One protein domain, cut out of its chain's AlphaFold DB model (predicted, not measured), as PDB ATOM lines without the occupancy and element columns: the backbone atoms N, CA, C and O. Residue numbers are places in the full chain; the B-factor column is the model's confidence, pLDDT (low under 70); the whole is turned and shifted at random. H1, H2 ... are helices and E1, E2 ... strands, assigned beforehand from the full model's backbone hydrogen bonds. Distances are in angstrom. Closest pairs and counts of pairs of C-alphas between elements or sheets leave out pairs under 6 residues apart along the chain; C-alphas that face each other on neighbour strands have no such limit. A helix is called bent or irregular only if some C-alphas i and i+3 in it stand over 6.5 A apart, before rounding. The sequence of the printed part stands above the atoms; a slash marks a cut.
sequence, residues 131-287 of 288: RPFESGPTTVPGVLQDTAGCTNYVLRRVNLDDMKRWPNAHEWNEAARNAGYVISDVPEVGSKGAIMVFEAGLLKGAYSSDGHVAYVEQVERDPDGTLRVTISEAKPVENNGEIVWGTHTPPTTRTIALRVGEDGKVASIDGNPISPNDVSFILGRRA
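What this domain is: This is residues 131 to 287 of the 288 residues of the protein "CHAP domain containing protein" of Roseiflexus castenholzii (strain DSM 13941 / HLO8) (UniProt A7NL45). A single strongly twisted, curled sheet of seven strands forms a wall with two short helices packed on one face, H1 on E3 and E4 and H2 on E1, E7, E2 and E3, while E5 and E6 at one end of the sheet are bare of helices. A long link between E4 and E5 reaches out beyond the start of H1, its C-alphas lying 11 to 27 A from the mean of all C-alphas. The printed part has 157 residues, with two named helices and seven named strands in the order H1 H2 E1 E2 E3 E4 E5 E6 E7; the sheet runs E1 E7 E2 E3 E4 E5 E6, antiparallel throughout. The class is mixed, helices and strands, with under half of the residues in named elements. It is compact, with a radius of gyration of the C-alphas of 15.1 A and spans of 44 by 39 by 23 A.

Where its parts are: After residues 131 to 148, H1 covers residues 149 to 157, 12.7 A long, from C-alpha 149 at (49.086, -13.138, -14.268). H2 is residues 169 to 178, 14.8 A; it is irregular, but only just, with C-alphas 170 and 173 7.0 A apart. E1 is residues 181 to 184, 9.9 A, and E2 residues 195 to 198, 9.8 A. E3, residues 212 to 221, 23.6 A, bends by 73 degrees at residue 217. E4 is residues 227 to 233, 18.6 A; E5 residues 252 to 260, 25.5 A; E6 residues 266 to 268, 7.1 A. E7, residues 279 to 286, 20.1 A, ends at C-alpha 286 at (57.182, -14.002, -40.834).

How they stand to each other: E2 to E6 form a meander, each strand the antiparallel neighbour of the one before; N 196 and O 214 of the hairpin E2 and E3 are 2.8 A apart, and N 229 and O 256 of the hairpin E4 and E5 2.8 A. E7 is the antiparallel neighbour of E2, with N 282 and O 195 2.8 A apart, and of the edge strand E1, with N 182 and O 284 2.8 A apart. H1 and H2 are on one face of the sheet, making two layers, helices over strands. H1 lies over E3, at a height over the sheet of 7.9 A; the closest C-alphas are those of Cys 150 and Val 213, 5.7 A. H2 has a height of 8.7 A and lies over E7 and, only just, with 3 of its C-alphas, over E2; the closest C-alphas of H2 and E2 are those of Ala 169 and Val 197, 6.8 A. H1 and H2 are close but not clearly touching, at a steep tilt of 41 degrees, the same way. Every O i to N i+4 pair is within hydrogen-bond range in H1, and 4 of 6 in H2.

The domain as a whole: The C-alphas farthest apart are those of Pro 223 and Asn 240, 48.0 A. The printed part has no cut. The links H1 to H2, E2 to E3 and E4 to E5 are long. The mean pLDDT of the printed part is 80.8; it is under 70 at residue 167, residues 200 to 210 and residues 261 to 277.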
ATOM      1  N   ARG A 131      55.599 -18.517 -39.355       83.69
ATOM      2  CA  ARG A 131      55.960 -19.630 -38.489       83.69
ATOM      3  C   ARG A 131      55.322 -19.403 -37.109       83.69
ATOM      4  O   ARG A 131      55.605 -18.364 -36.502       83.69
ATOM      5  N   PRO A 132      54.504 -20.341 -36.598       84.19
ATOM      6  CA  PRO A 132      53.976 -20.276 -35.236       84.19
ATOM      7  C   PRO A 132      55.090 -20.179 -34.186       84.19
ATOM      8  O   PRO A 132      56.236 -20.548 -34.452       84.19
ATOM      9  N   PHE A 133      54.749 -19.713 -32.983       86.69
ATOM     10  CA  PHE A 133      55.687 -19.715 -31.859       86.69
ATOM     11  C   PHE A 133      56.157 -21.130 -31.526       86.69
ATOM     12  O   PHE A 133      55.412 -22.104 -31.669       86.69
ATOM     13  N   GLU A 134      57.387 -21.235 -31.031       85.81
ATOM     14  CA  GLU A 134      57.845 -22.482 -30.435       85.81
ATOM     15  C   GLU A 134      57.060 -22.730 -29.142       85.81
ATOM     16  O   GLU A 134      56.915 -21.846 -28.292       85.81
ATOM     17  N   SER A 135      56.501 -23.934 -29.023       85.62
ATOM     18  CA  SER A 135      55.760 -24.338 -27.831       85.62
ATOM     19  C   SER A 135      56.717 -24.513 -26.658       85.62
ATOM     20  O   SER A 135      57.785 -25.104 -26.805       85.62
ATOM     21  N   GLY A 136      56.279 -24.100 -25.472       88.19
ATOM     22  CA  GLY A 136      57.068 -24.178 -24.246       88.19
ATOM     23  C   GLY A 136      57.368 -22.797 -23.673       88.19
ATOM     24  O   GLY A 136      57.033 -21.792 -24.286       88.19
ATOM     25  N   PRO A 137      57.947 -22.724 -22.469       92.12
ATOM     26  CA  PRO A 137      58.160 -21.456 -21.796       92.12
ATOM     27  C   PRO A 137      59.266 -20.622 -22.454       92.12
ATOM     28  O   PRO A 137      60.252 -21.153 -22.964       92.12
ATOM     29  N   THR A 138      59.129 -19.304 -22.343       91.50
ATOM     30  CA  THR A 138      60.216 -18.330 -22.493       91.50
ATOM     31  C   THR A 138      61.313 -18.653 -21.477       91.50
ATOM     32  O   THR A 138      61.034 -18.897 -20.299       91.50
ATOM     33  N   THR A 139      62.562 -18.687 -21.934       92.94
ATOM     34  CA  THR A 139      63.730 -19.152 -21.175       92.94
ATOM     35  C   THR A 139      64.644 -18.025 -20.704       92.94
ATOM     36  O   THR A 139      65.590 -18.276 -19.955       92.94
ATOM     37  N   VAL A 140      64.359 -16.779 -21.095       89.12
ATOM     38  CA  VAL A 140      65.160 -15.623 -20.683       89.12
ATOM     39  C   VAL A 140      65.192 -15.498 -19.150       89.12
ATOM     40  O   VAL A 140      64.131 -15.438 -18.518       89.12
ATOM     41  N   PRO A 141      66.390 -15.449 -18.530       89.50
ATOM     42  CA  PRO A 141      66.525 -15.365 -17.078       89.50
ATOM     43  C   PRO A 141      65.774 -14.169 -16.482       89.50
ATOM     44  O   PRO A 141      65.843 -13.064 -17.013       89.50
ATOM     45  N   GLY A 142      65.072 -14.386 -15.367       86.62
ATOM     46  CA  GLY A 142      64.335 -13.345 -14.640       86.62
ATOM     47  C   GLY A 142      62.943 -13.052 -15.202       86.62
ATOM     48  O   GLY A 142      62.027 -12.774 -14.441       86.62
ATOM     49  N   VAL A 143      62.714 -13.228 -16.506       88.81
ATOM     50  CA  VAL A 143      61.450 -12.835 -17.159       88.81
ATOM     51  C   VAL A 143      60.227 -13.530 -16.558       88.81
ATOM     52  O   VAL A 143      59.203 -12.896 -16.300       88.81
ATOM     53  N   LEU A 144      60.313 -14.836 -16.305       90.25
ATOM     54  CA  LEU A 144      59.207 -15.566 -15.687       90.25
ATOM     55  C   LEU A 144      59.046 -15.265 -14.200       90.25
ATOM     56  O   LEU A 144      58.004 -15.611 -13.664       90.25
ATOM     57  N   GLN A 145      60.045 -14.696 -13.530       90.31
ATOM     58  CA  GLN A 145      59.984 -14.294 -12.124       90.31
ATOM     59  C   GLN A 145      59.466 -12.858 -11.984       90.31
ATOM     60  O   GLN A 145      58.722 -12.579 -11.054       90.31
ATOM     61  N   ASP A 146      59.779 -11.997 -12.949       85.81
ATOM     62  CA  ASP A 146      59.469 -10.564 -12.955       85.81
ATOM     63  C   ASP A 146      58.124 -10.247 -13.632       85.81
ATOM     64  O   ASP A 146      57.764  -9.091 -13.839       85.81
ATOM     65  N   THR A 147      57.359 -11.277 -13.997       86.44
ATOM     66  CA  THR A 147      56.026 -11.148 -14.599       86.44
ATOM     67  C   THR A 147      54.980 -11.879 -13.765       86.44
ATOM     68  O   THR A 147      55.289 -12.831 -13.051       86.44
ATOM     69  N   ALA A 148      53.719 -11.459 -13.863       88.06
ATOM     70  CA  ALA A 148      52.600 -12.096 -13.170       88.06
ATOM     71  C   ALA A 148      51.361 -12.207 -14.071       88.06
ATOM     72  O   ALA A 148      51.264 -11.566 -15.121       88.06
ATOM     73  N   GLY A 149      50.406 -13.038 -13.654       89.12
ATOM     74  CA  GLY A 149      49.086 -13.138 -14.268       89.12
ATOM     75  C   GLY A 149      49.111 -13.507 -15.748       89.12
ATOM     76  O   GLY A 149      49.731 -14.494 -16.134       89.12
ATOM     77  N   CYS A 150      48.405 -12.731 -16.569       90.06
ATOM     78  CA  CYS A 150      48.188 -13.035 -17.983       90.06
ATOM     79  C   CYS A 150      49.489 -13.086 -18.800       90.06
ATOM     80  O   CYS A 150      49.738 -14.068 -19.498       90.06
ATOM     81  N   THR A 151      50.369 -12.100 -18.613       90.38
ATOM     82  CA  THR A 151      51.717 -12.055 -19.193       90.38
ATOM     83  C   THR A 151      52.519 -13.294 -18.797       90.38
ATOM     84  O   THR A 151      53.046 -13.991 -19.661       90.38
ATOM     85  N   ASN A 152      52.569 -13.620 -17.499       91.62
ATOM     86  CA  ASN A 152      53.320 -14.780 -17.008       91.62
ATOM     87  C   ASN A 152      52.783 -16.097 -17.578       91.62
ATOM     88  O   ASN A 152      53.554 -16.968 -17.974       91.62
ATOM     89  N   TYR A 153      51.460 -16.232 -17.653       94.56
ATOM     90  CA  TYR A 153      50.809 -17.405 -18.217       94.56
ATOM     91  C   TYR A 153      51.175 -17.627 -19.686       94.56
ATOM     92  O   TYR A 153      51.596 -18.725 -20.052       94.56
ATOM     93  N   VAL A 154      51.067 -16.587 -20.518       94.38
ATOM     94  CA  VAL A 154      51.427 -16.678 -21.941       94.38
ATOM     95  C   VAL A 154      52.907 -17.025 -22.095       94.38
ATOM     96  O   VAL A 154      53.240 -17.950 -22.835       94.38
ATOM     97  N   LEU A 155      53.791 -16.383 -21.328       93.44
ATOM     98  CA  LEU A 155      55.232 -16.656 -21.377       93.44
ATOM     99  C   LEU A 155      55.609 -18.066 -20.918       93.44
ATOM    100  O   LEU A 155      56.684 -18.543 -21.262       93.44
ATOM    101  N   ARG A 156      54.749 -18.765 -20.171       94.75
ATOM    102  CA  ARG A 156      54.942 -20.184 -19.827       94.75
ATOM    103  C   ARG A 156      54.449 -21.144 -20.913       94.75
ATOM    104  O   ARG A 156      54.814 -22.319 -20.884       94.75
ATOM    105  N   ARG A 157      53.615 -20.673 -21.843       93.88
ATOM    106  CA  ARG A 157      53.028 -21.465 -22.937       93.88
ATOM    107  C   ARG A 157      53.826 -21.375 -24.232       93.88
ATOM    108  O   ARG A 157      53.926 -22.383 -24.933       93.88
ATOM    109  N   VAL A 158      54.338 -20.186 -24.543       92.06
ATOM    110  CA  VAL A 158      55.067 -19.896 -25.782       92.06
ATOM    111  C   VAL A 158      56.442 -19.305 -25.502       92.06
ATOM    112  O   VAL A 158      56.623 -18.508 -24.574       92.06
ATOM    113  N   ASN A 159      57.416 -19.693 -26.326       91.19
ATOM    114  CA  ASN A 159      58.750 -19.129 -26.270       91.19
ATOM    115  C   ASN A 159      58.763 -17.799 -27.039       91.19
ATOM    116  O   ASN A 159      58.550 -17.754 -28.254       91.19
ATOM    117  N   LEU A 160      59.010 -16.719 -26.296       89.75
ATOM    118  CA  LEU A 160      59.125 -15.348 -26.787       89.75
ATOM    119  C   LEU A 160      60.496 -14.755 -26.440       89.75
ATOM    120  O   LEU A 160      60.603 -13.553 -26.190       89.75
ATOM    121  N   ASP A 161      61.549 -15.576 -26.415       88.50
ATOM    122  CA  ASP A 161      62.913 -15.143 -26.063       88.50
ATOM    123  C   ASP A 161      63.391 -13.990 -26.960       88.50
ATOM    124  O   ASP A 161      64.028 -13.026 -26.530       88.50
ATOM    125  N   ASP A 162      62.972 -14.054 -28.217       84.94
ATOM    126  CA  ASP A 162      63.247 -13.087 -29.264       84.94
ATOM    127  C   ASP A 162      62.542 -11.735 -29.099       84.94
ATOM    128  O   ASP A 162      62.924 -10.767 -29.763       84.94
ATOM    129  N   MET A 163      61.528 -11.646 -28.233       84.00
ATOM    130  CA  MET A 163      60.797 -10.403 -27.992       84.00
ATOM    131  C   MET A 163      61.667  -9.368 -27.267       84.00
ATOM    132  O   MET A 163      61.449  -8.170 -27.441       84.00
ATOM    133  N   LYS A 164      62.692  -9.814 -26.511       74.94
ATOM    134  CA  LYS A 164      63.735  -9.019 -25.811       74.94
ATOM    135  C   LYS A 164      63.242  -7.946 -24.828       74.94
ATOM    136  O   LYS A 164      64.047  -7.361 -24.106       74.94
ATOM    137  N   ARG A 165      61.940  -7.678 -24.800       74.81
ATOM    138  CA  ARG A 165      61.216  -6.770 -23.919       74.81
ATOM    139  C   ARG A 165      59.879  -7.439 -23.615       74.81
ATOM    140  O   ARG A 165      59.161  -7.802 -24.542       74.81
ATOM    141  N   TRP A 166      59.544  -7.567 -22.334       74.31
ATOM    142  CA  TRP A 166      58.306  -8.205 -21.864       74.31
ATOM    143  C   TRP A 166      57.464  -7.186 -21.113       74.31
ATOM    144  O   TRP A 166      57.479  -7.154 -19.883       74.31
ATOM    145  N   PRO A 167      56.813  -6.277 -21.850       69.44
ATOM    146  CA  PRO A 167      56.134  -5.162 -21.234       69.44
ATOM    147  C   PRO A 167      54.730  -5.552 -20.749       69.44
ATOM    148  O   PRO A 167      54.285  -6.698 -20.888       69.44
ATOM    149  N   ASN A 168      54.009  -4.574 -20.201       72.88
ATOM    150  CA  ASN A 168      52.584  -4.707 -19.900       72.88
ATOM    151  C   ASN A 168      51.797  -5.035 -21.177       72.88
ATOM    152  O   ASN A 168      52.224  -4.687 -22.277       72.88
ATOM    153  N   ALA A 169      50.647  -5.695 -21.036       71.50
ATOM    154  CA  ALA A 169      49.886  -6.256 -22.153       71.50
ATOM    155  C   ALA A 169      49.573  -5.252 -23.285       71.50
ATOM    156  O   ALA A 169      49.710  -5.611 -24.449       71.50
ATOM    157  N   HIS A 170      49.263  -3.989 -22.979       74.19
ATOM    158  CA  HIS A 170      49.033  -2.938 -23.989       74.19
ATOM    159  C   HIS A 170      50.266  -2.608 -24.860       74.19
ATOM    160  O   HIS A 170      50.147  -2.120 -25.978       74.19
ATOM    161  N   GLU A 171      51.481  -2.897 -24.392       80.94
ATOM    162  CA  GLU A 171      52.717  -2.681 -25.159       80.94
ATOM    163  C   GLU A 171      53.131  -3.936 -25.958       80.94
ATOM    164  O   GLU A 171      54.126  -3.908 -26.692       80.94
ATOM    165  N   TRP A 172      52.403  -5.057 -25.845       88.00
ATOM    166  CA  TRP A 172      52.770  -6.310 -26.520       88.00
ATOM    167  C   TRP A 172      52.764  -6.178 -28.034       88.00
ATOM    168  O   TRP A 172      53.651  -6.717 -28.693       88.00
ATOM    169  N   ASN A 173      51.813  -5.427 -28.587       85.62
ATOM    170  CA  ASN A 173      51.759  -5.167 -30.018       85.62
ATOM    171  C   ASN A 173      53.017  -4.441 -30.517       85.62
ATOM    172  O   ASN A 173      53.581  -4.798 -31.550       85.62
ATOM    173  N   GLU A 174      53.499  -3.439 -29.783       84.38
ATOM    174  CA  GLU A 174      54.722  -2.720 -30.146       84.38
ATOM    175  C   GLU A 174      55.953  -3.629 -30.039       84.38
ATOM    176  O   GLU A 174      56.729  -3.749 -30.990       84.38
ATOM    177  N   ALA A 175      56.107  -4.321 -28.909       86.50
ATOM    178  CA  ALA A 175      57.230  -5.223 -28.687       86.50
ATOM    179  C   ALA A 175      57.251  -6.376 -29.706       86.50
ATOM    180  O   ALA A 175      58.316  -6.739 -30.210       86.50
ATOM    181  N   ALA A 176      56.084  -6.888 -30.098       88.94
ATOM    182  CA  ALA A 176      55.990  -7.946 -31.085       88.94
ATOM    183  C   ALA A 176      56.372  -7.470 -32.498       88.94
ATOM    184  O   ALA A 176      57.117  -8.166 -33.195       88.94
ATOM    185  N   ARG A 177      55.953  -6.262 -32.906       87.44
ATOM    186  CA  ARG A 177      56.405  -5.649 -34.173       87.44
ATOM    187  C   ARG A 177      57.917  -5.462 -34.190       87.44
ATOM    188  O   ARG A 177      58.561  -5.828 -35.171       87.44
ATOM    189  N   ASN A 178      58.486  -4.949 -33.099       85.50
ATOM    190  CA  ASN A 178      59.929  -4.727 -32.975       85.50
ATOM    191  C   ASN A 178      60.732  -6.035 -33.061       85.50
ATOM    192  O   ASN A 178      61.850  -6.046 -33.572       85.50
ATOM    193  N   ALA A 179      60.146  -7.144 -32.610       86.81
ATOM    194  CA  ALA A 179      60.725  -8.481 -32.699       86.81
ATOM    195  C   ALA A 179      60.449  -9.207 -34.034       86.81
ATOM    196  O   ALA A 179      60.857 -10.360 -34.210       86.81
ATOM    197  N   GLY A 180      59.774  -8.545 -34.982       87.56
ATOM    198  CA  GLY A 180      59.498  -9.069 -36.322       87.56
ATOM    199  C   GLY A 180      58.346 -10.074 -36.393       87.56
ATOM    200  O   GLY A 180      58.273 -10.856 -37.347       87.56
ATOM    201  N   TYR A 181      57.457 -10.087 -35.398       89.38
ATOM    202  CA  TYR A 181      56.252 -10.909 -35.442       89.38
ATOM    203  C   TYR A 181      55.179 -10.290 -36.345       89.38
ATOM    204  O   TYR A 181      55.091  -9.075 -36.530       89.38
ATOM    205  N   VAL A 182      54.349 -11.159 -36.914       89.38
ATOM    206  CA  VAL A 182      53.165 -10.798 -37.685       89.38
ATOM    207  C   VAL A 182      52.030 -10.507 -36.716       89.38
ATOM    208  O   VAL A 182      51.687 -11.349 -35.882       89.38
ATOM    209  N   ILE A 183      51.455  -9.315 -36.849       87.50
ATOM    210  CA  ILE A 183      50.273  -8.885 -36.107       87.50
ATOM    211  C   ILE A 183      49.129  -8.730 -37.093       87.50
ATOM    212  O   ILE A 183      49.311  -8.143 -38.161       87.50
ATOM    213  N   SER A 184      47.973  -9.254 -36.714       85.62
ATOM    214  CA  SER A 184      46.740  -9.176 -37.478       85.62
ATOM    215  C   SER A 184      45.615  -8.639 -36.606       85.62
ATOM    216  O   SER A 184      45.537  -8.953 -35.419       85.62
ATOM    217  N   ASP A 185      44.711  -7.884 -37.218       80.94
ATOM    218  CA  ASP A 185      43.457  -7.461 -36.592       80.94
ATOM    219  C   ASP A 185      42.366  -8.535 -36.748       80.94
ATOM    220  O   ASP A 185      41.270  -8.397 -36.225       80.94
ATOM    221  N   VAL A 186      42.643  -9.625 -37.470       81.06
ATOM    222  CA  VAL A 186      41.716 -10.743 -37.687       81.06
ATOM    223  C   VAL A 186      42.408 -12.051 -37.306       81.06
ATOM    224  O   VAL A 186      43.524 -12.299 -37.770       81.06
ATOM    225  N   PRO A 187      41.774 -12.920 -36.501       81.44
ATOM    226  CA  PRO A 187      42.350 -14.216 -36.192       81.44
ATOM    227  C   PRO A 187      42.271 -15.125 -37.418       81.44
ATOM    228  O   PRO A 187      41.252 -15.176 -38.113       81.44
ATOM    229  N   GLU A 188      43.336 -15.881 -37.665       83.44
ATOM    230  CA  GLU A 188      43.372 -16.848 -38.757       83.44
ATOM    231  C   GLU A 188      42.870 -18.217 -38.285       83.44
ATOM    232  O   GLU A 188      43.204 -18.696 -37.201       83.44
ATOM    233  N   VAL A 189      42.057 -18.885 -39.106       80.94
ATOM    234  CA  VAL A 189      41.609 -20.250 -38.798       80.94
ATOM    235  C   VAL A 189      42.833 -21.162 -38.725       80.94
ATOM    236  O   VAL A 189      43.640 -21.203 -39.649       80.94
ATOM    237  N   GLY A 190      42.963 -21.897 -37.621       77.75
ATOM    238  CA  GLY A 190      44.134 -22.734 -37.355       77.75
ATOM    239  C   GLY A 190      45.300 -22.019 -36.661       77.75
ATOM    240  O   GLY A 190      46.310 -22.665 -36.394       77.75
ATOM    241  N   SER A 191      45.174 -20.739 -36.280       83.50
ATOM    242  CA  SER A 191      46.214 -19.991 -35.551       83.50
ATOM    243  C   SER A 191      46.313 -20.352 -34.055       83.50
ATOM    244  O   SER A 191      46.444 -19.475 -33.198       83.50
ATOM    245  N   LYS A 192      46.237 -21.643 -33.706       88.94
ATOM    246  CA  LYS A 192      46.510 -22.099 -32.336       88.94
ATOM    247  C   LYS A 192      47.929 -21.693 -31.944       88.94
ATOM    248  O   LYS A 192      48.864 -21.870 -32.721       88.94
ATOM    249  N   GLY A 193      48.090 -21.182 -30.732       89.31
ATOM    250  CA  GLY A 193      49.370 -20.654 -30.269       89.31
ATOM    251  C   GLY A 193      49.555 -19.168 -30.524       89.31
ATOM    252  O   GLY A 193      50.452 -18.585 -29.923       89.31
ATOM    253  N   ALA A 194      48.698 -18.539 -31.336       92.88
ATOM    254  CA  ALA A 194      48.663 -17.088 -31.427       92.88
ATOM    255  C   ALA A 194      48.383 -16.458 -30.054       92.88
ATOM    256  O   ALA A 194      47.795 -17.078 -29.162       92.88
ATOM    257  N   ILE A 195      48.785 -15.204 -29.899       93.31
ATOM    258  CA  ILE A 195      48.513 -14.418 -28.698       93.31
ATOM    259  C   ILE A 195      47.460 -13.387 -29.058       93.31
ATOM    260  O   ILE A 195      47.668 -12.584 -29.964       93.31
ATOM    261  N   MET A 196      46.337 -13.410 -28.353       90.94
ATOM    262  CA  MET A 196      45.306 -12.386 -28.459       90.94
ATOM    263  C   MET A 196      45.629 -11.276 -27.462       90.94
ATOM    264  O   MET A 196      45.781 -11.546 -26.270       90.94
ATOM    265  N   VAL A 197      45.749 -10.044 -27.941       88.69
ATOM    266  CA  VAL A 197      45.991  -8.858 -27.112       88.69
ATOM    267  C   VAL A 197      44.691  -8.076 -27.011       88.69
ATOM    268  O   VAL A 197      44.030  -7.846 -28.018       88.69
ATOM    269  N   PHE A 198      44.335  -7.681 -25.795       83.31
ATOM    270  CA  PHE A 198      43.258  -6.750 -25.485       83.31
ATOM    271  C   PHE A 198      43.892  -5.448 -25.014       83.31
ATOM    272  O   PHE A 198      44.655  -5.443 -24.041       83.31
ATOM    273  N   GLU A 199      43.571  -4.350 -25.684       74.38
ATOM    274  CA  GLU A 199      44.074  -3.039 -25.292       74.38
ATOM    275  C   GLU A 199      43.492  -2.583 -23.940       74.38
ATOM    276  O   GLU A 199      42.480  -3.090 -23.441       74.38
ATOM    277  N   ALA A 200      44.179  -1.640 -23.295       67.25
ATOM    278  CA  ALA A 200      43.789  -1.138 -21.982       67.25
ATOM    279  C   ALA A 200      42.386  -0.501 -22.005       67.25
ATOM    280  O   ALA A 200      42.017   0.215 -22.931       67.25
ATOM    281  N   GLY A 201      41.599  -0.754 -20.954       57.91
ATOM    282  CA  GLY A 201      40.258  -0.172 -20.810       57.91
ATOM    283  C   GLY A 201      39.161  -0.837 -21.649       57.91
ATOM    284  O   GLY A 201      38.033  -0.340 -21.649       57.91
ATOM    285  N   LEU A 202      39.453  -1.955 -22.322       56.03
ATOM    286  CA  LEU A 202      38.541  -2.597 -23.270       56.03
ATOM    287  C   LEU A 202      38.228  -4.053 -22.912       56.03
ATOM    288  O   LEU A 202      39.091  -4.809 -22.480       56.03
ATOM    289  N   LEU A 203      36.966  -4.439 -23.147       50.72
ATOM    290  CA  LEU A 203      36.373  -5.763 -22.896       50.72
ATOM    291  C   LEU A 203      36.516  -6.294 -21.450       50.72
ATOM    292  O   LEU A 203      37.383  -5.930 -20.660       50.72
ATOM    293  N   LYS A 204      35.616  -7.207 -21.057       47.12
ATOM    294  CA  LYS A 204      35.726  -7.924 -19.776       47.12
ATOM    295  C   LYS A 204      37.015  -8.759 -19.793       47.12
ATOM    296  O   LYS A 204      37.022  -9.819 -20.412       47.12
ATOM    297  N   GLY A 205      38.082  -8.302 -19.142       45.94
ATOM    298  CA  GLY A 205      39.353  -9.033 -19.036       45.94
ATOM    299  C   GLY A 205      40.599  -8.146 -18.987       45.94
ATOM    300  O   GLY A 205      41.566  -8.532 -18.337       45.94
ATOM    301  N   ALA A 206      40.560  -6.951 -19.590       52.78
ATOM    302  CA  ALA A 206      41.645  -5.978 -19.493       52.78
ATOM    303  C   ALA A 206      41.615  -5.215 -18.171       52.78
ATOM    304  O   ALA A 206      40.580  -4.679 -17.768       52.78
ATOM    305  N   TYR A 207      42.774  -5.128 -17.512       56.25
ATOM    306  CA  TYR A 207      42.976  -4.075 -16.523       56.25
ATOM    307  C   TYR A 207      42.965  -2.729 -17.253       56.25
ATOM    308  O   TYR A 207      43.517  -2.592 -18.347       56.25
ATOM    309  N   SER A 208      42.317  -1.731 -16.650       55.34
ATOM    310  CA  SER A 208      42.064  -0.432 -17.283       55.34
ATOM    311  C   SER A 208      43.334   0.333 -17.663       55.34
ATOM    312  O   SER A 208      43.270   1.179 -18.547       55.34
ATOM    313  N   SER A 209      44.468   0.039 -17.024       59.62
ATOM    314  CA  SER A 209      45.780   0.643 -17.284       59.62
ATOM    315  C   SER A 209      46.707  -0.208 -18.146       59.62
ATOM    316  O   SER A 209      47.590   0.337 -18.798       59.62
ATOM    317  N   ASP A 210      46.544  -1.533 -18.129       65.12
ATOM    318  CA  ASP A 210      47.625  -2.438 -18.531       65.12
ATOM    319  C   ASP A 210      47.293  -3.320 -19.729       65.12
ATOM    320  O   ASP A 210      48.218  -3.895 -20.303       65.12
ATOM    321  N   GLY A 211      46.024  -3.390 -20.138       76.06
ATOM    322  CA  GLY A 211      45.557  -4.318 -21.170       76.06
ATOM    323  C   GLY A 211      45.431  -5.750 -20.646       76.06
ATOM    324  O   GLY A 211      45.430  -5.998 -19.434       76.06
ATOM    325  N   HIS A 212      45.312  -6.709 -21.559       86.94
ATOM    326  CA  HIS A 212      45.356  -8.139 -21.256       86.94
ATOM    327  C   HIS A 212      45.911  -8.939 -22.428       86.94
ATOM    328  O   HIS A 212      45.729  -8.562 -23.579       86.94
ATOM    329  N   VAL A 213      46.566 -10.062 -22.145       90.56
ATOM    330  CA  VAL A 213      46.972 -11.019 -23.176       90.56
ATOM    331  C   VAL A 213      46.431 -12.399 -22.866       90.56
ATOM    332  O   VAL A 213      46.424 -12.834 -21.716       90.56
ATOM    333  N   ALA A 214      45.999 -13.104 -23.901       92.06
ATOM    334  CA  ALA A 214      45.485 -14.454 -23.793       92.06
ATOM    335  C   ALA A 214      46.112 -15.360 -24.853       92.06
ATOM    336  O   ALA A 214      46.478 -14.925 -25.945       92.06
ATOM    337  N   TYR A 215      46.224 -16.642 -24.526       94.19
ATOM    338  CA  TYR A 215      46.698 -17.659 -25.449       94.19
ATOM    339  C   TYR A 215      45.525 -18.169 -26.292       94.19
ATOM    340  O   TYR A 215      44.487 -18.555 -25.753       94.19
ATOM    341  N   VAL A 216      45.678 -18.192 -27.616       94.12
ATOM    342  CA  VAL A 216      44.660 -18.720 -28.530       94.12
ATOM    343  C   VAL A 216      44.755 -20.241 -28.571       94.12
ATOM    344  O   VAL A 216      45.706 -20.820 -29.103       94.12
ATOM    345  N   GLU A 217      43.736 -20.903 -28.031       93.62
ATOM    346  CA  GLU A 217      43.611 -22.361 -28.067       93.62
ATOM    347  C   GLU A 217      43.087 -22.844 -29.416       93.62
ATOM    348  O   GLU A 217      43.518 -23.887 -29.913       93.62
ATOM    349  N   GLN A 218      42.150 -22.093 -30.002       91.44
ATOM    350  CA  GLN A 218      41.475 -22.480 -31.233       91.44
ATOM    351  C   GLN A 218      40.798 -21.285 -31.908       91.44
ATOM    352  O   GLN A 218      40.267 -20.403 -31.235       91.44
ATOM    353  N   VAL A 219      40.771 -21.300 -33.240       88.94
ATOM    354  CA  VAL A 219      39.975 -20.386 -34.065       88.94
ATOM    355  C   VAL A 219      39.165 -21.223 -35.042       88.94
ATOM    356  O   VAL A 219      39.738 -21.982 -35.825       88.94
ATOM    357  N   GLU A 220      37.849 -21.067 -35.003       89.62
ATOM    358  CA  GLU A 220      36.905 -21.701 -35.922       89.62
ATOM    359  C   GLU A 220      36.097 -20.634 -36.662       89.62
ATOM    360  O   GLU A 220      35.938 -19.513 -36.176       89.62
ATOM    361  N   ARG A 221      35.587 -20.983 -37.844       86.44
ATOM    362  CA  ARG A 221      34.677 -20.134 -38.613       86.44
ATOM    363  C   ARG A 221      33.349 -20.859 -38.789       86.44
ATOM    364  O   ARG A 221      33.317 -21.944 -39.364       86.44
ATOM    365  N   ASP A 222      32.280 -20.239 -38.312       85.44
ATOM    366  CA  ASP A 222      30.913 -20.713 -38.490       85.44
ATOM    367  C   ASP A 222      30.440 -20.487 -39.944       85.44
ATOM    368  O   ASP A 222      30.983 -19.631 -40.654       85.44
ATOM    369  N   PRO A 223      29.403 -21.211 -40.415       84.56
ATOM    370  CA  PRO A 223      28.870 -21.056 -41.772       84.56
ATOM    371  C   PRO A 223      28.363 -19.646 -42.106       84.56
ATOM    372  O   PRO A 223      28.338 -19.269 -43.275       84.56
ATOM    373  N   ASP A 224      27.963 -18.868 -41.097       79.88
ATOM    374  CA  ASP A 224      27.506 -17.479 -41.243       79.88
ATOM    375  C   ASP A 224      28.668 -16.466 -41.330       79.88
ATOM    376  O   ASP A 224      28.440 -15.261 -41.429       79.88
ATOM    377  N   GLY A 225      29.914 -16.949 -41.290       78.69
ATOM    378  CA  GLY A 225      31.122 -16.135 -41.347       78.69
ATOM    379  C   GLY A 225      31.630 -15.648 -39.988       78.69
ATOM    380  O   GLY A 225      32.707 -15.044 -39.957       78.69
ATOM    381  N   THR A 226      30.926 -15.935 -38.886       83.50
ATOM    382  CA  THR A 226      31.375 -15.636 -37.519       83.50
ATOM    383  C   THR A 226      32.651 -16.417 -37.191       83.50
ATOM    384  O   THR A 226      32.770 -17.604 -37.479       83.50
ATOM    385  N   LEU A 227      33.625 -15.750 -36.576       85.50
ATOM    386  CA  LEU A 227      34.847 -16.346 -36.049       85.50
ATOM    387  C   LEU A 227      34.676 -16.635 -34.557       85.50
ATOM    388  O   LEU A 227      34.444 -15.723 -33.765       85.50
ATOM    389  N   ARG A 228      34.830 -17.896 -34.157       88.00
ATOM    390  CA  ARG A 228      34.847 -18.313 -32.751       88.00
ATOM    391  C   ARG A 228      36.286 -18.525 -32.315       88.00
ATOM    392  O   ARG A 228      36.952 -19.452 -32.766       88.00
ATOM    393  N   VAL A 229      36.758 -17.657 -31.431       88.69
ATOM    394  CA  VAL A 229      38.107 -17.709 -30.867       88.69
ATOM    395  C   VAL A 229      38.018 -18.237 -29.445       88.69
ATOM    396  O   VAL A 229      37.499 -17.565 -28.555       88.69
ATOM    397  N   THR A 230      38.524 -19.441 -29.217       91.75
ATOM    398  CA  THR A 230      38.680 -19.988 -27.868       91.75
ATOM    399  C   THR A 230      40.041 -19.577 -27.330       91.75
ATOM    400  O   THR A 230      41.074 -19.887 -27.926       91.75
ATOM    401  N   ILE A 231      40.032 -18.888 -26.193       92.19
ATOM    402  CA  ILE A 231      41.229 -18.403 -25.515       92.19
ATOM    403  C   ILE A 231      41.356 -19.000 -24.123       92.19
ATOM    404  O   ILE A 231      40.353 -19.280 -23.462       92.19
ATOM    405  N   SER A 232      42.597 -19.134 -23.669       94.12
ATOM    406  CA  SER A 232      42.935 -19.383 -22.276       94.12
ATOM    407  C   SER A 232      43.733 -18.214 -21.703       94.12
ATOM    408  O   SER A 232      44.616 -17.644 -22.347       94.12
ATOM    409  N   GLU A 233      43.397 -17.830 -20.478       89.62
ATOM    410  CA  GLU A 233      43.962 -16.668 -19.795       89.62
ATOM    411  C   GLU A 233      44.067 -16.925 -18.289       89.62
ATOM    412  O   GLU A 233      43.399 -17.806 -17.745       89.62
ATOM    413  N   ALA A 234      44.910 -16.159 -17.599       90.50
ATOM    414  CA  ALA A 234      45.080 -16.260 -16.154       90.50
ATOM    415  C   ALA A 234      45.178 -14.875 -15.513       90.50
ATOM    416  O   ALA A 234      45.542 -13.889 -16.159       90.50
ATOM    417  N   LYS A 235      44.870 -14.808 -14.219       86.88
ATOM    418  CA  LYS A 235      44.945 -13.584 -13.420       86.88
ATOM    419  C   LYS A 235      46.182 -13.600 -12.524       86.88
ATOM    420  O   LYS A 235      46.741 -14.675 -12.285       86.88
ATOM    421  N   PRO A 236      46.635 -12.437 -12.031       84.69
ATOM    422  CA  PRO A 236      47.630 -12.395 -10.968       84.69
ATOM    423  C   PRO A 236      47.129 -13.154  -9.733       84.69
ATOM    424  O   PRO A 236      45.939 -13.115  -9.419       84.69
ATOM    425  N   VAL A 237      48.029 -13.857  -9.045       87.75
ATOM    426  CA  VAL A 237      47.762 -14.316  -7.678       87.75
ATOM    427  C   VAL A 237      48.020 -13.136  -6.756       87.75
ATOM    428  O   VAL A 237      49.046 -12.471  -6.888       87.75
ATOM    429  N   GLU A 238      47.104 -12.887  -5.830       88.69
ATOM    430  CA  GLU A 238      47.233 -11.817  -4.847       88.69
ATOM    431  C   GLU A 238      47.374 -12.404  -3.442       88.69
ATOM    432  O   GLU A 238      46.685 -13.362  -3.083       88.69
ATOM    433  N   ASN A 239      48.259 -11.818  -2.641       88.00
ATOM    434  CA  ASN A 239      48.408 -12.106  -1.222       88.00
ATOM    435  C   ASN A 239      48.284 -10.790  -0.451       88.00
ATOM    436  O   ASN A 239      49.087  -9.886  -0.647       88.00
ATOM    437  N   ASN A 240      47.259 -10.664   0.393       89.06
ATOM    438  CA  ASN A 240      46.950  -9.429   1.128       89.06
ATOM    439  C   ASN A 240      46.841  -8.166   0.241       89.06
ATOM    440  O   ASN A 240      47.166  -7.069   0.682       89.06
ATOM    441  N   GLY A 241      46.370  -8.317  -1.002       81.38
ATOM    442  CA  GLY A 241      46.238  -7.218  -1.967       81.38
ATOM    443  C   GLY A 241      47.515  -6.890  -2.749       81.38
ATOM    444  O   GLY A 241      47.495  -5.980  -3.572       81.38
ATOM    445  N   GLU A 242      48.608  -7.626  -2.537       80.38
ATOM    446  CA  GLU A 242      49.839  -7.505  -3.321       80.38
ATOM    447  C   GLU A 242      49.951  -8.625  -4.358       80.38
ATOM    448  O   GLU A 242      49.644  -9.786  -4.077       80.38
ATOM    449  N   ILE A 243      50.429  -8.288  -5.560       83.50
ATOM    450  CA  ILE A 243      50.668  -9.263  -6.628       83.50
ATOM    451  C   ILE A 243      51.855 -10.157  -6.261       83.50
ATOM    452  O   ILE A 243      52.960  -9.684  -5.994       83.50
ATOM    453  N   VAL A 244      51.644 -11.469  -6.335       87.38
ATOM    454  CA  VAL A 244      52.704 -12.468  -6.208       87.38
ATOM    455  C   VAL A 244      53.380 -12.653  -7.565       87.38
ATOM    456  O   VAL A 244      52.866 -13.326  -8.464       87.38
ATOM    457  N   TRP A 245      54.553 -12.047  -7.714       88.81
ATOM    458  CA  TRP A 245      55.376 -12.155  -8.914       88.81
ATOM    459  C   TRP A 245      55.804 -13.594  -9.212       88.81
ATOM    460  O   TRP A 245      55.920 -14.445  -8.330       88.81
ATOM    461  N   GLY A 246      55.993 -13.875 -10.495       88.50
ATOM    462  CA  GLY A 246      56.369 -15.181 -11.011       88.50
ATOM    463  C   GLY A 246      55.248 -16.213 -11.064       88.50
ATOM    464  O   GLY A 246      55.494 -17.383 -11.380       88.50
ATOM    465  N   THR A 247      54.019 -15.794 -10.763       90.88
ATOM    466  CA  THR A 247      52.859 -16.677 -10.658       90.88
ATOM    467  C   THR A 247      51.660 -16.175 -11.453       90.88
ATOM    468  O   THR A 247      51.570 -15.018 -11.872       90.88
ATOM    469  N   HIS A 248      50.709 -17.078 -11.650       92.81
ATOM    470  CA  HIS A 248      49.389 -16.796 -12.187       92.81
ATOM    471  C   HIS A 248      48.384 -17.770 -11.557       92.81
ATOM    472  O   HIS A 248      48.755 -18.848 -11.087       92.81
ATOM    473  N   THR A 249      47.102 -17.414 -11.544       91.44
ATOM    474  CA  THR A 249      46.033 -18.334 -11.129       91.44
ATOM    475  C   THR A 249      45.948 -19.531 -12.083       91.44
ATOM    476  O   THR A 249      46.425 -19.438 -13.218       91.44
ATOM    477  N   PRO A 250      45.288 -20.644 -11.710       94.38
ATOM    478  CA  PRO A 250      44.868 -21.637 -12.696       94.38
ATOM    479  C   PRO A 250      44.163 -20.951 -13.880       94.38
ATOM    480  O   PRO A 250      43.377 -20.021 -13.651       94.38
ATOM    481  N   PRO A 251      44.476 -21.336 -15.130       92.38
ATOM    482  CA  PRO A 251      43.931 -20.656 -16.289       92.38
ATOM    483  C   PRO A 251      42.439 -20.944 -16.441       92.38
ATOM    484  O   PRO A 251      41.962 -22.041 -16.146       92.38
ATOM    485  N   THR A 252      41.718 -19.959 -16.953       90.25
ATOM    486  CA  THR A 252      40.324 -20.088 -17.372       90.25
ATOM    487  C   THR A 252      40.238 -20.057 -18.888       90.25
ATOM    488  O   THR A 252      40.996 -19.331 -19.530       90.25
ATOM    489  N   THR A 253      39.289 -20.801 -19.449       91.56
ATOM    490  CA  THR A 253      39.041 -20.844 -20.893       91.56
ATOM    491  C   THR A 253      37.687 -20.232 -21.205       91.56
ATOM    492  O   THR A 253      36.708 -20.486 -20.500       91.56
ATOM    493  N   ARG A 254      37.612 -19.445 -22.278       85.19
ATOM    494  CA  ARG A 254      36.355 -18.900 -22.800       85.19
ATOM    495  C   ARG A 254      36.409 -18.753 -24.312       85.19
ATOM    496  O   ARG A 254      37.485 -18.645 -24.893       85.19
ATOM    497  N   THR A 255      35.237 -18.708 -24.933       86.38
ATOM    498  CA  THR A 255      35.098 -18.477 -26.372       86.38
ATOM    499  C   THR A 255      34.545 -17.083 -26.623       86.38
ATOM    500  O   THR A 255      33.563 -16.676 -26.005       86.38
ATOM    501  N   ILE A 256      35.177 -16.371 -27.548       83.62
ATOM    502  CA  ILE A 256      34.794 -15.046 -28.018       83.62
ATOM    503  C   ILE A 256      34.301 -15.196 -29.454       83.62
ATOM    504  O   ILE A 256      34.987 -15.777 -30.292       83.62
ATOM    505  N   ALA A 257      33.105 -14.687 -29.729       82.00
ATOM    506  CA  ALA A 257      32.555 -14.631 -31.074       82.00
ATOM    507  C   ALA A 257      32.833 -13.255 -31.691       82.00
ATOM    508  O   ALA A 257      32.497 -12.218 -31.112       82.00
ATOM    509  N   LEU A 258      33.458 -13.270 -32.862       80.19
ATOM    510  CA  LEU A 258      33.885 -12.107 -33.625       80.19
ATOM    511  C   LEU A 258      33.267 -12.155 -35.023       80.19
ATOM    512  O   LEU A 258      33.111 -13.223 -35.607       80.19
ATOM    513  N   ARG A 259      32.960 -11.001 -35.601       78.50
ATOM    514  CA  ARG A 259      32.564 -10.863 -37.005       78.50
ATOM    515  C   ARG A 259      33.557  -9.992 -37.732       78.50
ATOM    516  O   ARG A 259      33.995  -8.998 -37.177       78.50
ATOM    517  N   VAL A 260      33.880 -10.345 -38.968       72.44
ATOM    518  CA  VAL A 260      34.699  -9.488 -39.828       72.44
ATOM    519  C   VAL A 260      33.766  -8.496 -40.520       72.44
ATOM    520  O   VAL A 260      32.851  -8.912 -41.228       72.44
ATOM    521  N   GLY A 261      33.953  -7.207 -40.258       65.94
ATOM    522  CA  GLY A 261      33.253  -6.116 -40.922       65.94
ATOM    523  C   GLY A 261      33.659  -5.980 -42.388       65.94
ATOM    524  O   GLY A 261      34.631  -6.581 -42.847       65.94
ATOM    525  N   GLU A 262      32.919  -5.163 -43.135       65.69
ATOM    526  CA  GLU A 262      33.200  -4.894 -44.556       65.69
ATOM    527  C   GLU A 262      34.568  -4.225 -44.782       65.69
ATOM    528  O   GLU A 262      35.149  -4.341 -45.858       65.69
ATOM    529  N   ASP A 263      35.110  -3.568 -43.755       62.28
ATOM    530  CA  ASP A 263      36.451  -2.979 -43.729       62.28
ATOM    531  C   ASP A 263      37.569  -4.002 -43.446       62.28
ATOM    532  O   ASP A 263      38.744  -3.638 -43.371       62.28
ATOM    533  N   GLY A 264      37.212  -5.282 -43.292       64.44
ATOM    534  CA  GLY A 264      38.139  -6.369 -43.009       64.44
ATOM    535  C   GLY A 264      38.568  -6.470 -41.546       64.44
ATOM    536  O   GLY A 264      39.505  -7.212 -41.267       64.44
ATOM    537  N   LYS A 265      37.918  -5.765 -40.608       65.12
ATOM    538  CA  LYS A 265      38.287  -5.755 -39.178       65.12
ATOM    539  C   LYS A 265      37.303  -6.533 -38.312       65.12
ATOM    540  O   LYS A 265      36.154  -6.708 -38.694       65.12
ATOM    541  N   VAL A 266      37.725  -7.016 -37.143       67.69
ATOM    542  CA  VAL A 266      36.832  -7.767 -36.238       67.69
ATOM    543  C   VAL A 266      35.971  -6.876 -35.332       67.69
ATOM    544  O   VAL A 266      36.460  -5.919 -34.744       67.69
ATOM    545  N   ALA A 267      34.700  -7.247 -35.165       61.81
ATOM    546  CA  ALA A 267      33.706  -6.656 -34.265       61.81
ATOM    547  C   ALA A 267      33.044  -7.740 -33.379       61.81
ATOM    548  O   ALA A 267      33.017  -8.910 -33.760       61.81
ATOM    549  N   SER A 268      32.492  -7.391 -32.207       59.00
ATOM    550  CA  SER A 268      31.775  -8.359 -31.343       59.00
ATOM    551  C   SER A 268      30.416  -8.750 -31.930       59.00
ATOM    552  O   SER A 268      29.741  -7.937 -32.562       59.00
ATOM    553  N   ILE A 269      29.977  -9.985 -31.661       51.06
ATOM    554  CA  ILE A 269      28.658 -10.490 -32.066       51.06
ATOM    555  C   ILE A 269      27.479  -9.874 -31.284       51.06
ATOM    556  O   ILE A 269      26.363  -9.861 -31.796       51.06
ATOM    557  N   ASP A 270      27.714  -9.320 -30.086       44.44
ATOM    558  CA  ASP A 270      26.658  -8.821 -29.183       44.44
ATOM    559  C   ASP A 270      26.213  -7.374 -29.489       44.44
ATOM    560  O   ASP A 270      25.490  -6.754 -28.711       44.44
ATOM    561  N   GLY A 271      26.669  -6.798 -30.607       38.56
ATOM    562  CA  GLY A 271      26.326  -5.433 -31.025       38.56
ATOM    563  C   GLY A 271      27.092  -4.317 -30.302       38.56
ATOM    564  O   GLY A 271      26.898  -3.147 -30.622       38.56
ATOM    565  N   ASN A 272      27.995  -4.654 -29.374       43.25
ATOM    566  CA  ASN A 272      28.955  -3.694 -28.831       43.25
ATOM    567  C   ASN A 272      30.140  -3.569 -29.803       43.25
ATOM    568  O   ASN A 272      30.758  -4.588 -30.120       43.25
ATOM    569  N   PRO A 273      30.486  -2.365 -30.290       41.47
ATOM    570  CA  PRO A 273      31.649  -2.204 -31.148       41.47
ATOM    571  C   PRO A 273      32.908  -2.614 -30.372       41.47
ATOM    572  O   PRO A 273      33.227  -2.021 -29.346       41.47
ATOM    573  N   ILE A 274      33.602  -3.645 -30.861       54.66
ATOM    574  CA  ILE A 274      35.047  -3.768 -30.644       54.66
ATOM    575  C   ILE A 274      35.594  -2.785 -31.664       54.66
ATOM    576  O   ILE A 274      35.426  -2.999 -32.867       54.66
ATOM    577  N   SER A 275      36.089  -1.640 -31.205       51.50
ATOM    578  CA  SER A 275      36.697  -0.683 -32.109       51.50
ATOM    579  C   SER A 275      37.830  -1.401 -32.848       51.50
ATOM    580  O   SER A 275      38.569  -2.188 -32.248       51.50
ATOM    581  N   PRO A 276      37.996  -1.136 -34.152       43.66
ATOM    582  CA  PRO A 276      39.272  -1.319 -34.814       43.66
ATOM    583  C   PRO A 276      40.387  -0.885 -33.864       43.66
ATOM    584  O   PRO A 276      40.345   0.257 -33.405       43.66
ATOM    585  N   ASN A 277      41.337  -1.772 -33.567       53.44
ATOM    586  CA  ASN A 277      42.441  -1.604 -32.608       53.44
ATOM    587  C   ASN A 277      42.195  -2.061 -31.158       53.44
ATOM    588  O   ASN A 277      43.149  -2.045 -30.396       53.44
ATOM    589  N   ASP A 278      41.002  -2.502 -30.757       70.06
ATOM    590  CA  ASP A 278      40.773  -2.940 -29.365       70.06
ATOM    591  C   ASP A 278      41.325  -4.338 -29.072       70.06
ATOM    592  O   ASP A 278      41.602  -4.700 -27.924       70.06
ATOM    593  N   VAL A 279      41.433  -5.141 -30.129       80.00
ATOM    594  CA  VAL A 279      41.927  -6.509 -30.098       80.00
ATOM    595  C   VAL A 279      42.850  -6.729 -31.282       80.00
ATOM    596  O   VAL A 279      42.536  -6.332 -32.404       80.00
ATOM    597  N   SER A 280      43.949  -7.434 -31.043       86.56
ATOM    598  CA  SER A 280      44.849  -7.908 -32.090       86.56
ATOM    599  C   SER A 280      45.320  -9.336 -31.821       86.56
ATOM    600  O   SER A 280      45.163  -9.884 -30.726       86.56
ATOM    601  N   PHE A 281      45.918  -9.942 -32.841       89.88
ATOM    602  CA  PHE A 281      46.462 -11.290 -32.804       89.88
ATOM    603  C   PHE A 281      47.917 -11.264 -33.247       89.88
ATOM    604  O   PHE A 281      48.227 -10.915 -34.386       89.88
ATOM    605  N   ILE A 282      48.818 -11.665 -32.359       92.25
ATOM    606  CA  ILE A 282      50.217 -11.912 -32.694       92.25
ATOM    607  C   ILE A 282      50.303 -13.372 -33.139       92.25
ATOM    608  O   ILE A 282      50.120 -14.282 -32.331       92.25
ATOM    609  N   LEU A 283      50.523 -13.598 -34.432       90.00
ATOM    610  CA  LEU A 283      50.340 -14.911 -35.063       90.00
ATOM    611  C   LEU A 283      51.605 -15.778 -35.043       90.00
ATOM    612  O   LEU A 283      51.530 -17.007 -35.061       90.00
ATOM    613  N   GLY A 284      52.773 -15.141 -35.010       87.50
ATOM    614  CA  GLY A 284      54.067 -15.808 -35.122       87.50
ATOM    615  C   GLY A 284      55.045 -14.988 -35.953       87.50
ATOM    616  O   GLY A 284      54.823 -13.805 -36.211       87.50
ATOM    617  N   ARG A 285      56.174 -15.575 -36.344       83.44
ATOM    618  CA  ARG A 285      57.216 -14.883 -37.120       83.44
ATOM    619  C   ARG A 285      56.942 -14.959 -38.601       83.44
ATOM    620  O   ARG A 285      56.540 -16.008 -39.066       83.44
ATOM    621  N   ARG A 286      57.253 -13.916 -39.369       74.38
ATOM    622  CA  ARG A 286      57.182 -14.002 -40.834       74.38
ATOM    623  C   ARG A 286      58.076 -15.148 -41.336       74.38
ATOM    624  O   ARG A 286      59.238 -15.227 -40.936       74.38
ATOM    625  N   ALA A 287      57.529 -16.037 -42.164       70.06
ATOM    626  CA  ALA A 287      58.330 -17.058 -42.832       70.06
ATOM    627  C   ALA A 287      59.286 -16.355 -43.816       70.06
ATOM    628  O   ALA A 287      58.835 -15.507 -44.590       70.06
TER     629      ALA A 287